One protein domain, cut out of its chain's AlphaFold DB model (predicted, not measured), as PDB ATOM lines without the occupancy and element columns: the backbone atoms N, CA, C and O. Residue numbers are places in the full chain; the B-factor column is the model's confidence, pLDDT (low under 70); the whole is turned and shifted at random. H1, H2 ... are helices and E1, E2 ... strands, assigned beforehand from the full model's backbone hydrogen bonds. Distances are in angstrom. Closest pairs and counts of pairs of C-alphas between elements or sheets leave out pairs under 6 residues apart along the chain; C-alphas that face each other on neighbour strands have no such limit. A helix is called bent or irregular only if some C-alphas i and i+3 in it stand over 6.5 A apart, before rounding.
ATOM      1  N   ARG A   5     125.099 106.346 154.983       84.88
ATOM      2  CA  ARG A   5     126.538 106.379 155.304       84.88
ATOM      3  C   ARG A   5     127.083 107.812 155.207       84.88
ATOM      4  O   ARG A   5     126.611 108.564 154.356       84.88
ATOM      5  N   PRO A   6     128.065 108.220 156.035       90.25
ATOM      6  CA  PRO A   6     128.805 109.464 155.823       90.25
ATOM      7  C   PRO A   6     129.491 109.496 154.454       90.25
ATOM      8  O   PRO A   6     129.978 108.471 153.971       90.25
ATOM      9  N   THR A   7     129.552 110.679 153.850       88.88
ATOM     10  CA  THR A   7     130.442 110.940 152.717       88.88
ATOM     11  C   THR A   7     131.910 110.925 153.159       88.88
ATOM     12  O   THR A   7     132.232 111.157 154.325       88.88
ATOM     13  N   THR A   8     132.813 110.608 152.235       88.94
ATOM     14  CA  THR A   8     134.262 110.473 152.466       88.94
ATOM     15  C   THR A   8     135.028 110.918 151.217       88.94
ATOM     16  O   THR A   8     134.417 111.153 150.180       88.94
ATOM     17  N   ARG A   9     136.367 110.949 151.252       83.88
ATOM     18  CA  ARG A   9     137.189 111.161 150.038       83.88
ATOM     19  C   ARG A   9     136.965 110.127 148.923       83.88
ATOM     20  O   ARG A   9     137.344 110.396 147.795       83.88
ATOM     21  N   GLY A  10     136.402 108.953 149.231       78.00
ATOM     22  CA  GLY A  10     136.098 107.918 148.237       78.00
ATOM     23  C   GLY A  10     134.655 107.934 147.718       78.00
ATOM     24  O   GLY A  10     134.375 107.230 146.758       78.00
ATOM     25  N   HIS A  11     133.753 108.686 148.360       80.06
ATOM     26  CA  HIS A  11     132.338 108.879 148.001       80.06
ATOM     27  C   HIS A  11     131.916 110.251 148.550       80.06
ATOM     28  O   HIS A  11     131.514 110.368 149.716       80.06
ATOM     29  N   GLU A  12     132.084 111.298 147.749       91.00
ATOM     30  CA  GLU A  12     131.715 112.668 148.113       91.00
ATOM     31  C   GLU A  12     130.224 112.951 147.879       91.00
ATOM     32  O   GLU A  12     129.497 112.121 147.341       91.00
ATOM     33  N   CYS A  13     129.733 114.105 148.332       91.00
ATOM     34  CA  CYS A  13     128.342 114.494 148.098       91.00
ATOM     35  C   CYS A  13     128.163 115.012 146.663       91.00
ATOM     36  O   CYS A  13     128.642 116.106 146.380       91.00
ATOM     37  N   GLY A  14     127.412 114.316 145.803       85.12
ATOM     38  CA  GLY A  14     127.180 114.755 144.415       85.12
ATOM     39  C   GLY A  14     126.585 116.167 144.283       85.12
ATOM     40  O   GLY A  14     126.825 116.850 143.296       85.12
ATOM     41  N   VAL A  15     125.884 116.644 145.318       89.62
ATOM     42  CA  VAL A  15     125.266 117.982 145.348       89.62
ATOM     43  C   VAL A  15     126.239 119.089 145.784       89.62
ATOM     44  O   VAL A  15     126.106 120.220 145.334       89.62
ATOM     45  N   CYS A  16     127.177 118.816 146.705       87.62
ATOM     46  CA  CYS A  16     127.985 119.864 147.366       87.62
ATOM     47  C   CYS A  16     129.447 119.499 147.687       87.62
ATOM     48  O   CYS A  16     130.085 120.188 148.485       87.62
ATOM     49  N   GLN A  17     129.957 118.397 147.130       90.25
ATOM     50  CA  GLN A  17     131.353 117.933 147.217       90.25
ATOM     51  C   GLN A  17     131.888 117.741 148.655       90.25
ATOM     52  O   GLN A  17     133.090 117.719 148.919       90.25
ATOM     53  N   ASP A  18     130.995 117.564 149.638       87.56
ATOM     54  CA  ASP A  18     131.400 117.335 151.025       87.56
ATOM     55  C   ASP A  18     132.043 115.952 151.209       87.56
ATOM     56  O   ASP A  18     131.354 114.938 151.302       87.56
ATOM     57  N   THR A  19     133.368 115.926 151.338       87.12
ATOM     58  CA  THR A  19     134.191 114.737 151.640       87.12
ATOM     59  C   THR A  19     134.420 114.505 153.140       87.12
ATOM     60  O   THR A  19     135.082 113.537 153.517       87.12
ATOM     61  N   LYS A  20     133.905 115.389 154.010       83.94
ATOM     62  CA  LYS A  20     134.182 115.416 155.462       83.94
ATOM     63  C   LYS A  20     133.131 114.698 156.321       83.94
ATOM     64  O   LYS A  20     133.167 114.813 157.543       83.94
ATOM     65  N   GLY A  21     132.187 113.980 155.714       84.38
ATOM     66  CA  GLY A  21     131.170 113.226 156.446       84.38
ATOM     67  C   GLY A  21     130.123 114.096 157.143       84.38
ATOM     68  O   GLY A  21     129.549 113.671 158.149       84.38
ATOM     69  N   ARG A  22     129.823 115.289 156.615       83.44
ATOM     70  CA  ARG A  22     128.658 116.096 157.020       83.44
ATOM     71  C   ARG A  22     127.419 115.682 156.228       83.44
ATOM     72  O   ARG A  22     126.345 115.516 156.803       83.44
ATOM     73  N   CYS A  23     127.572 115.426 154.932       91.81
ATOM     74  CA  CYS A  23     126.507 114.861 154.099       91.81
ATOM     75  C   CYS A  23     126.397 113.335 154.264       91.81
ATOM     76  O   CYS A  23     127.268 112.681 154.851       91.81
ATOM     77  N   ARG A  24     125.302 112.747 153.778       91.31
ATOM     78  CA  ARG A  24     125.129 111.287 153.725       91.31
ATOM     79  C   ARG A  24     124.734 110.826 152.327       91.31
ATOM     80  O   ARG A  24     124.142 111.593 151.579       91.31
ATOM     81  N   TRP A  25     124.993 109.560 152.033       88.94
ATOM     82  CA  TRP A  25     124.553 108.862 150.823       88.94
ATOM     83  C   TRP A  25     123.977 107.485 151.188       88.94
ATOM     84  O   TRP A  25     124.207 106.982 152.299       88.94
ATOM     85  N   PHE A  26     123.206 106.874 150.289       82.75
ATOM     86  CA  PHE A  26     122.574 105.573 150.523       82.75
ATOM     87  C   PHE A  26     123.237 104.471 149.695       82.75
ATOM     88  O   PHE A  26     123.280 104.527 148.475       82.75
ATOM     89  N   GLN A  27     123.692 103.402 150.355       77.56
ATOM     90  CA  GLN A  27     124.341 102.279 149.663       77.56
ATOM     91  C   GLN A  27     123.386 101.497 148.736       77.56
ATOM     92  O   GLN A  27     123.848 100.733 147.898       77.56
ATOM     93  N   SER A  28     122.067 101.669 148.881       70.50
ATOM     94  CA  SER A  28     121.056 101.065 147.999       70.50
ATOM     95  C   SER A  28     120.600 101.961 146.838       70.50
ATOM     96  O   SER A  28     119.794 101.507 146.038       70.50
ATOM     97  N   ASP A  29     121.016 103.230 146.796       75.19
ATOM     98  CA  ASP A  29     120.626 104.217 145.778       75.19
ATOM     99  C   ASP A  29     121.696 105.325 145.784       75.19
ATOM    100  O   ASP A  29     121.624 106.271 146.573       75.19
ATOM    101  N   ALA A  30     122.762 105.120 145.003       74.94
ATOM    102  CA  ALA A  30     123.983 105.934 145.064       74.94
ATOM    103  C   ALA A  30     123.752 107.392 144.635       74.94
ATOM    104  O   ALA A  30     124.439 108.290 145.118       74.94
ATOM    105  N   ASP A  31     122.734 107.618 143.803       80.62
ATOM    106  CA  ASP A  31     122.329 108.925 143.288       80.62
ATOM    107  C   ASP A  31     121.489 109.734 144.294       80.62
ATOM    108  O   ASP A  31     121.068 110.854 143.991       80.62
ATOM    109  N   VAL A  32     121.219 109.188 145.490       85.56
ATOM    110  CA  VAL A  32     120.457 109.858 146.554       85.56
ATOM    111  C   VAL A  32     121.368 110.325 147.685       85.56
ATOM    112  O   VAL A  32     121.951 109.535 148.436       85.56
ATOM    113  N   PHE A  33     121.391 111.642 147.884       89.06
ATOM    114  CA  PHE A  33     122.185 112.310 148.909       89.06
ATOM    115  C   PHE A  33     121.303 113.010 149.946       89.06
ATOM    116  O   PHE A  33     120.340 113.701 149.617       89.06
ATOM    117  N   LEU A  34     121.680 112.896 151.220       90.69
ATOM    118  CA  LEU A  34     121.268 113.843 152.254       90.69
ATOM    119  C   LEU A  34     122.308 114.965 152.287       90.69
ATOM    120  O   LEU A  34     123.359 114.836 152.926       90.69
ATOM    121  N   CYS A  35     122.034 116.051 151.566       88.19
ATOM    122  CA  CYS A  35     122.907 117.217 151.535       88.19
ATOM    123  C   CYS A  35     122.632 118.118 152.746       88.19
ATOM    124  O   CYS A  35     121.481 118.468 153.010       88.19
ATOM    125  N   MET A  36     123.687 118.477 153.485       86.81
ATOM    126  CA  MET A  36     123.617 119.391 154.635       86.81
ATOM    127  C   MET A  36     123.738 120.855 154.185       86.81
ATOM    128  O   MET A  36     122.996 121.712 154.649       86.81
ATOM    129  N   THR A  37     124.633 121.140 153.229       85.31
ATOM    130  CA  THR A  37     124.880 122.494 152.693       85.31
ATOM    131  C   THR A  37     123.617 123.124 152.105       85.31
ATOM    132  O   THR A  37     123.310 124.282 152.374       85.31
ATOM    133  N   PHE A  38     122.875 122.326 151.336       83.25
ATOM    134  CA  PHE A  38     121.688 122.729 150.584       83.25
ATOM    135  C   PHE A  38     120.390 122.195 151.208       83.25
ATOM    136  O   PHE A  38     119.396 121.972 150.519       83.25
ATOM    137  N   ALA A  39     120.392 121.973 152.528       77.25
ATOM    138  CA  ALA A  39     119.277 121.386 153.276       77.25
ATOM    139  C   ALA A  39     117.963 122.197 153.241       77.25
ATOM    140  O   ALA A  39     116.923 121.779 153.754       77.25
ATOM    141  N   ASP A  40     118.023 123.386 152.655       54.88
ATOM    142  CA  ASP A  40     117.008 124.416 152.698       54.88
ATOM    143  C   ASP A  40     116.399 124.768 151.334       54.88
ATOM    144  O   ASP A  40     115.356 125.442 151.321       54.88
ATOM    145  N   LEU A  41     117.034 124.324 150.236       68.62
ATOM    146  CA  LEU A  41     116.615 124.610 148.865       68.62
ATOM    147  C   LEU A  41     115.184 124.127 148.635       68.62
ATOM    148  O   LEU A  41     114.728 123.126 149.198       68.62
ATOM    149  N   ARG A  42     114.443 124.890 147.830       66.12
ATOM    150  CA  ARG A  42     113.002 124.686 147.654       66.12
ATOM    151  C   ARG A  42     112.759 123.326 147.002       66.12
ATOM    152  O   ARG A  42     113.534 122.887 146.160       66.12
ATOM    153  N   LYS A  43     111.672 122.655 147.382       64.06
ATOM    154  CA  LYS A  43     111.307 121.369 146.784       64.06
ATOM    155  C   LYS A  43     111.135 121.550 145.265       64.06
ATOM    156  O   LYS A  43     110.385 122.431 144.860       64.06
ATOM    157  N   GLY A  44     111.833 120.747 144.463       60.41
ATOM    158  CA  GLY A  44     111.908 120.871 143.000       60.41
ATOM    159  C   GLY A  44     113.076 121.714 142.464       60.41
ATOM    160  O   GLY A  44     113.336 121.666 141.269       60.41
ATOM    161  N   HIS A  45     113.812 122.445 143.311       74.19
ATOM    162  CA  HIS A  45     115.038 123.150 142.905       74.19
ATOM    163  C   HIS A  45     116.133 122.143 142.534       74.19
ATOM    164  O   HIS A  45     116.355 121.187 143.280       74.19
ATOM    165  N   ILE A  46     116.827 122.374 141.420       83.25
ATOM    166  CA  ILE A  46     117.915 121.525 140.918       83.25
ATOM    167  C   ILE A  46     119.252 122.187 141.252       83.25
ATOM    168  O   ILE A  46     119.472 123.339 140.893       83.25
ATOM    169  N   GLU A  47     120.144 121.461 141.921       81.88
ATOM    170  CA  GLU A  47     121.465 121.943 142.336       81.88
ATOM    171  C   GLU A  47     122.535 120.934 141.894       81.88
ATOM    172  O   GLU A  47     122.439 119.751 142.221       81.88
ATOM    173  N   ASN A  48     123.520 121.375 141.103       83.62
ATOM    174  CA  ASN A  48     124.571 120.525 140.509       83.62
ATOM    175  C   ASN A  48     124.056 119.230 139.829       83.62
ATOM    176  O   ASN A  48     124.711 118.192 139.870       83.62
ATOM    177  N   GLY A  49     122.871 119.286 139.206       81.12
ATOM    178  CA  GLY A  49     122.228 118.146 138.532       81.12
ATOM    179  C   GLY A  49     121.322 117.278 139.416       81.12
ATOM    180  O   GLY A  49     120.780 116.287 138.936       81.12
ATOM    181  N   TYR A  50     121.118 117.638 140.688       87.19
ATOM    182  CA  TYR A  50     120.263 116.895 141.619       87.19
ATOM    183  C   TYR A  50     119.027 117.713 142.026       87.19
ATOM    184  O   TYR A  50     119.153 118.824 142.543       87.19
ATOM    185  N   LYS A  51     117.823 117.151 141.866       84.31
ATOM    186  CA  LYS A  51     116.545 117.757 142.280       84.31
ATOM    187  C   LYS A  51     116.318 117.583 143.789       84.31
ATOM    188  O   LYS A  51     116.396 116.477 144.332       84.31
ATOM    189  N   CYS A  52     115.996 118.674 144.486       80.94
ATOM    190  CA  CYS A  52     115.638 118.672 145.907       80.94
ATOM    191  C   CYS A  52     114.245 118.053 146.115       80.94
ATOM    192  O   CYS A  52     113.218 118.676 145.832       80.94
ATOM    193  N   LEU A  53     114.186 116.834 146.653       73.75
ATOM    194  CA  LEU A  53     112.936 116.096 146.856       73.75
ATOM    195  C   LEU A  53     112.171 116.535 148.110       73.75
ATOM    196  O   LEU A  53     110.943 116.451 148.124       73.75
ATOM    197  N   LYS A  54     112.875 116.938 149.181       74.56
ATOM    198  CA  LYS A  54     112.331 117.515 150.436       74.56
ATOM    199  C   LYS A  54     113.431 117.748 151.475       74.56
ATOM    200  O   LYS A  54     114.375 116.962 151.560       74.56
ATOM    201  N   ALA A  55     113.237 118.731 152.354       76.56
ATOM    202  CA  ALA A  55     113.939 118.782 153.637       76.56
ATOM    203  C   ALA A  55     113.627 117.528 154.485       76.56
ATOM    204  O   ALA A  55     112.553 116.931 154.373       76.56
ATOM    205  N   THR A  56     114.565 117.123 155.338       68.75
ATOM    206  CA  THR A  56     114.338 116.118 156.388       68.75
ATOM    207  C   THR A  56     113.615 116.748 157.581       68.75
ATOM    208  O   THR A  56     113.640 117.965 157.762       68.75
ATOM    209  N   SER A  57     112.973 115.927 158.413       51.91
ATOM    210  CA  SER A  57     112.060 116.364 159.483       51.91
ATOM    211  C   SER A  57     112.707 117.263 160.551       51.91
ATOM    212  O   SER A  57     112.008 118.007 161.230       51.91
ATOM    213  N   GLY A  58     114.038 117.213 160.687       60.66
ATOM    214  CA  GLY A  58     114.827 118.084 161.567       60.66
ATOM    215  C   GLY A  58     115.520 119.260 160.864       60.66
ATOM    216  O   GLY A  58     116.383 119.880 161.469       60.66
ATOM    217  N   GLY A  59     115.238 119.528 159.583       63.06
ATOM    218  CA  GLY A  59     115.839 120.619 158.796       63.06
ATOM    219  C   GLY A  59     117.316 120.443 158.404       63.06
ATOM    220  O   GLY A  59     117.729 120.978 157.382       63.06
ATOM    221  N   LEU A  60     118.083 119.651 159.160       78.25
ATOM    222  CA  LEU A  60     119.544 119.506 159.066       78.25
ATOM    223  C   LEU A  60     120.080 118.985 157.718       78.25
ATOM    224  O   LEU A  60     121.198 119.309 157.327       78.25
ATOM    225  N   TRP A  61     119.290 118.192 156.997       85.62
ATOM    226  CA  TRP A  61     119.584 117.764 155.625       85.62
ATOM    227  C   TRP A  61     118.359 117.936 154.731       85.62
ATOM    228  O   TRP A  61     117.233 117.815 155.217       85.62
ATOM    229  N   ALA A  62     118.552 118.070 153.422       83.00
ATOM    230  CA  ALA A  62     117.522 117.780 152.427       83.00
ATOM    231  C   ALA A  62     117.909 116.549 151.611       83.00
ATOM    232  O   ALA A  62     119.087 116.253 151.416       83.00
ATOM    233  N   THR A  63     116.892 115.813 151.171       87.75
ATOM    234  CA  THR A  63     117.044 114.663 150.284       87.75
ATOM    235  C   THR A  63     117.085 115.166 148.852       87.75
ATOM    236  O   THR A  63     116.109 115.744 148.375       87.75
ATOM    237  N   PHE A  64     118.198 114.920 148.184       87.62
ATOM    238  CA  PHE A  64     118.422 115.176 146.771       87.62
ATOM    239  C   PHE A  64     118.508 113.844 146.032       87.62
ATOM    240  O   PHE A  64     119.051 112.885 146.583       87.62
ATOM    241  N   LYS A  65     118.007 113.795 144.798       87.62
ATOM    242  CA  LYS A  65     118.277 112.713 143.843       87.62
ATOM    243  C   LYS A  65     118.724 113.319 142.515       87.62
ATOM    244  O   LYS A  65     118.296 114.431 142.212       87.62
ATOM    245  N   LEU A  66     119.586 112.632 141.766       84.50
ATOM    246  CA  LEU A  66     119.944 113.022 140.398       84.50
ATOM    247  C   LEU A  66     118.657 113.252 139.585       84.50
ATOM    248  O   LEU A  66     117.733 112.442 139.680       84.50
ATOM    249  N   ASP A  67     118.554 114.374 138.872       79.44
ATOM    250  CA  ASP A  67     117.310 114.735 138.186       79.44
ATOM    251  C   ASP A  67     117.150 113.950 136.876       79.44
ATOM    252  O   ASP A  67     117.952 114.087 135.955       79.44
ATOM    253  N   ASP A  68     116.105 113.125 136.797       69.50
ATOM    254  CA  ASP A  68     115.769 112.294 135.633       69.50
ATOM    255  C   ASP A  68     114.658 112.909 134.756       69.50
ATOM    256  O   ASP A  68     114.145 112.262 133.838       69.50
ATOM    257  N   GLY A  69     114.275 114.157 135.049       61.69
ATOM    258  CA  GLY A  69     113.228 114.898 134.346       61.69
ATOM    259  C   GLY A  69     111.799 114.562 134.786       61.69
ATOM    260  O   GLY A  69     110.855 115.061 134.175       61.69
ATOM    261  N   ARG A  70     111.607 113.740 135.830       53.12
ATOM    262  CA  ARG A  70     110.281 113.323 136.332       53.12
ATOM    263  C   ARG A  70     109.888 114.069 137.609       53.12
ATOM    264  O   ARG A  70     110.715 114.704 138.263       53.12
ATOM    265  N   ASP A  71     108.597 114.026 137.943       51.97
ATOM    266  CA  ASP A  71     107.970 114.940 138.906       51.97
ATOM    267  C   ASP A  71     107.023 114.195 139.884       51.97
ATOM    268  O   ASP A  71     105.792 114.261 139.832       51.97
ATOM    269  N   ASP A  72     107.627 113.454 140.819       51.75
ATOM    270  CA  ASP A  72     106.993 112.421 141.666       51.75
ATOM    271  C   ASP A  72     106.188 112.947 142.885       51.75
ATOM    272  O   ASP A  72     106.243 112.407 144.001       51.75
ATOM    273  N   TRP A  73     105.431 114.034 142.714       47.00
ATOM    274  CA  TRP A  73     104.913 114.850 143.825       47.00
ATOM    275  C   TRP A  73     103.976 114.142 144.815       47.00
ATOM    276  O   TRP A  73     103.951 114.535 145.987       47.00
ATOM    277  N   LYS A  74     103.237 113.109 144.382       43.16
ATOM    278  CA  LYS A  74     102.201 112.428 145.188       43.16
ATOM    279  C   LYS A  74     102.758 111.751 146.455       43.16
ATOM    280  O   LYS A  74     102.116 111.805 147.498       43.16
ATOM    281  N   SER A  75     103.985 111.225 146.403       49.38
ATOM    282  CA  SER A  75     104.623 110.388 147.446       49.38
ATOM    283  C   SER A  75     105.025 111.101 148.757       49.38
ATOM    284  O   SER A  75     105.755 110.553 149.593       49.38
ATOM    285  N   ILE A  76     104.664 112.380 148.927       44.94
ATOM    286  CA  ILE A  76     105.252 113.251 149.963       44.94
ATOM    287  C   ILE A  76     104.223 113.794 150.958       44.94
ATOM    288  O   ILE A  76     104.585 113.990 152.118       44.94
ATOM    289  N   ASP A  77     102.952 113.936 150.576       46.47
ATOM    290  CA  ASP A  77     101.890 114.264 151.541       46.47
ATOM    291  C   ASP A  77     101.652 113.110 152.536       46.47
ATOM    292  O   ASP A  77     101.505 113.323 153.740       46.47
ATOM    293  N   GLU A  78     101.747 111.866 152.055       45.25
ATOM    294  CA  GLU A  78     101.638 110.638 152.854       45.25
ATOM    295  C   GLU A  78     102.607 110.622 154.048       45.25
ATOM    296  O   GLU A  78     102.238 110.241 155.163       45.25
ATOM    297  N   LYS A  79     103.843 111.104 153.855       46.78
ATOM    298  CA  LYS A  79     104.857 111.089 154.918       46.78
ATOM    299  C   LYS A  79     104.553 112.100 156.031       46.78
ATOM    300  O   LYS A  79     104.789 111.799 157.199       46.78
ATOM    301  N   SER A  80     103.949 113.241 155.700       44.91
ATOM    302  CA  SER A  80     103.479 114.232 156.684       44.91
ATOM    303  C   SER A  80     102.334 113.690 157.551       44.91
ATOM    304  O   SER A  80     102.258 113.984 158.747       44.91
ATOM    305  N   ARG A  81     101.465 112.840 156.982       46.53
ATOM    306  CA  ARG A  81     100.410 112.131 157.732       46.53
ATOM    307  C   ARG A  81     101.019 111.142 158.742       46.53
ATOM    308  O   ARG A  81     100.566 111.070 159.887       46.53
ATOM    309  N   SER A  82     102.097 110.450 158.363       48.69
ATOM    310  CA  SER A  82     102.810 109.500 159.233       48.69
ATOM    311  C   SER A  82     103.394 110.143 160.502       48.69
ATOM    312  O   SER A  82     103.307 109.551 161.576       48.69
ATOM    313  N   GLU A  83     103.958 111.352 160.426       49.75
ATOM    314  CA  GLU A  83     104.552 112.019 161.602       49.75
ATOM    315  C   GLU A  83     103.491 112.532 162.589       49.75
ATOM    316  O   GLU A  83     103.686 112.484 163.807       49.75
ATOM    317  N   ARG A  84     102.321 112.954 162.087       48.44
ATOM    318  CA  ARG A  84     101.165 113.292 162.933       48.44
ATOM    319  C   ARG A  84     100.596 112.061 163.644       48.44
ATOM    320  O   ARG A  84     100.127 112.184 164.773       48.44
ATOM    321  N   THR A  85     100.681 110.890 163.011       50.97
ATOM    322  CA  THR A  85     100.263 109.603 163.590       50.97
ATOM    323  C   THR A  85     101.162 109.202 164.765       50.97
ATOM    324  O   THR A  85     100.649 108.851 165.823       50.97
ATOM    325  N   ALA A  86     102.488 109.341 164.640       62.53
ATOM    326  CA  ALA A  86     103.439 108.955 165.692       62.53
ATOM    327  C   ALA A  86     103.149 109.621 167.057       62.53
ATOM    328  O   ALA A  86     103.055 108.936 168.071       62.53
ATOM    329  N   ARG A  87     102.877 110.935 167.081       58.50
ATOM    330  CA  ARG A  87     102.565 111.665 168.331       58.50
ATOM    331  C   ARG A  87     101.241 111.255 168.993       58.50
ATOM    332  O   ARG A  87     101.020 111.574 170.161       58.50
ATOM    333  N   LEU A  88     100.340 110.600 168.257       56.31
ATOM    334  CA  LEU A  88      99.121 110.008 168.817       56.31
ATOM    335  C   LEU A  88      99.421 108.637 169.441       56.31
ATOM    336  O   LEU A  88      98.870 108.324 170.495       56.31
ATOM    337  N   VAL A  89     100.343 107.868 168.848       60.75
ATOM    338  CA  VAL A  89     100.821 106.585 169.390       60.75
ATOM    339  C   VAL A  89     101.517 106.775 170.741       60.75
ATOM    340  O   VAL A  89     101.195 106.050 171.678       60.75
ATOM    341  N   ASP A  90     102.382 107.783 170.902       69.00
ATOM    342  CA  ASP A  90     103.076 108.034 172.181       69.00
ATOM    343  C   ASP A  90     102.095 108.250 173.353       69.00
ATOM    344  O   ASP A  90     102.222 107.636 174.415       69.00
ATOM    345  N   ARG A  91     101.049 109.065 173.139       63.25
ATOM    346  CA  ARG A  91      99.983 109.293 174.134       63.25
ATOM    347  C   ARG A  91      99.137 108.046 174.390       63.25
ATOM    348  O   ARG A  91      98.702 107.827 175.523       63.25
ATOM    349  N   ALA A  92      98.905 107.228 173.365       59.16
ATOM    350  CA  ALA A  92      98.215 105.952 173.520       59.16
ATOM    351  C   ALA A  92      99.036 104.970 174.376       59.16
ATOM    352  O   ALA A  92      98.461 104.302 175.232       59.16
ATOM    353  N   ILE A  93     100.367 104.937 174.227       70.19
ATOM    354  CA  ILE A  93     101.274 104.096 175.030       70.19
ATOM    355  C   ILE A  93     101.273 104.510 176.510       70.19
ATOM    356  O   ILE A  93     101.224 103.646 177.385       70.19
ATOM    357  N   GLU A  94     101.313 105.808 176.818       73.44
ATOM    358  CA  GLU A  94     101.232 106.290 178.206       73.44
ATOM    359  C   GLU A  94      99.876 105.941 178.841       73.44
ATOM    360  O   GLU A  94      99.818 105.360 179.928       73.44
ATOM    361  N   THR A  95      98.790 106.189 178.104       65.12
ATOM    362  CA  THR A  95      97.423 105.835 178.515       65.12
ATOM    363  C   THR A  95      97.280 104.323 178.747       65.12
ATOM    364  O   THR A  95      96.698 103.902 179.744       65.12
ATOM    365  N   ALA A  96      97.867 103.488 177.881       66.50
ATOM    366  CA  ALA A  96      97.841 102.028 177.986       66.50
ATOM    367  C   ALA A  96      98.487 101.488 179.276       66.50
ATOM    368  O   ALA A  96      97.992 100.507 179.833       66.50
ATOM    369  N   LYS A  97      99.551 102.124 179.787       74.81
ATOM    370  CA  LYS A  97     100.239 101.687 181.019       74.81
ATOM    371  C   LYS A  97      99.364 101.866 182.261       74.81
ATOM    372  O   LYS A  97      99.086 100.893 182.956       74.81
ATOM    373  N   LEU A  98      98.852 103.082 182.471       73.25
ATOM    374  CA  LEU A  98      97.937 103.414 183.579       73.25
ATOM    375  C   LEU A  98      96.681 102.527 183.581       73.25
ATOM    376  O   LEU A  98      96.100 102.230 184.624       73.25
ATOM    377  N   ASN A  99      96.269 102.098 182.393       70.56
ATOM    378  CA  ASN A  99      95.142 101.211 182.172       70.56
ATOM    379  C   ASN A  99      95.441  99.743 182.511       70.56
ATOM    380  O   ASN A  99      94.629  99.098 183.175       70.56
TER     381      ASN A  99
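Overview. This is residues 5 to 99 of the 1222 residues of an uncharacterized protein of Leptolyngbya sp. NIES-3755 (UniProt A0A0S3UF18). A small, strongly twisted sheet of four strands, with loops around it, makes a compact body, and one long helix, H1, leads away as an arm whose residues 84 to 99 stick out free. The 95 printed residues include strands E1 to E4, then H1, a mixed class; the antiparallel sheet runs E1 E2 E4 E3. The whole is loose, radius of gyration of the C-alphas 16.6 A, spanning 53 by 30 by 23 A.

Along the chain. Pass residues 5 to 23 and find C-alpha 24 at (125.129, 111.287, 153.725), where E1, residues 24 to 26, 7.0 A, begins. E2 is residues 29 to 35, 14.4 A; E3 50 to 55, 13.7 A; E4 62 to 66, 13.2 A. H1, residues 73 to 99, runs 41.9 A to (95.142, 101.211, 182.172); it is only just irregular, C-alphas 74 and 77 being 6.6 A apart.

Arrangement. Within hydrogen-bond range are N 24 and O 34, 3.0 A, in hairpin E1 and E2, at 159 degrees; N 33 and O 64, 3.0 A, between E2 and E4; N 51 and O 65, 2.8 A, in hairpin E3 and E4. H1 has 15 of 23 O i to N i+4 pairs within range and is not on the sheet.

Size, cuts and confidence. The printed part has no cut; E2 to E3 is a long link. H1's mean pLDDT is 57.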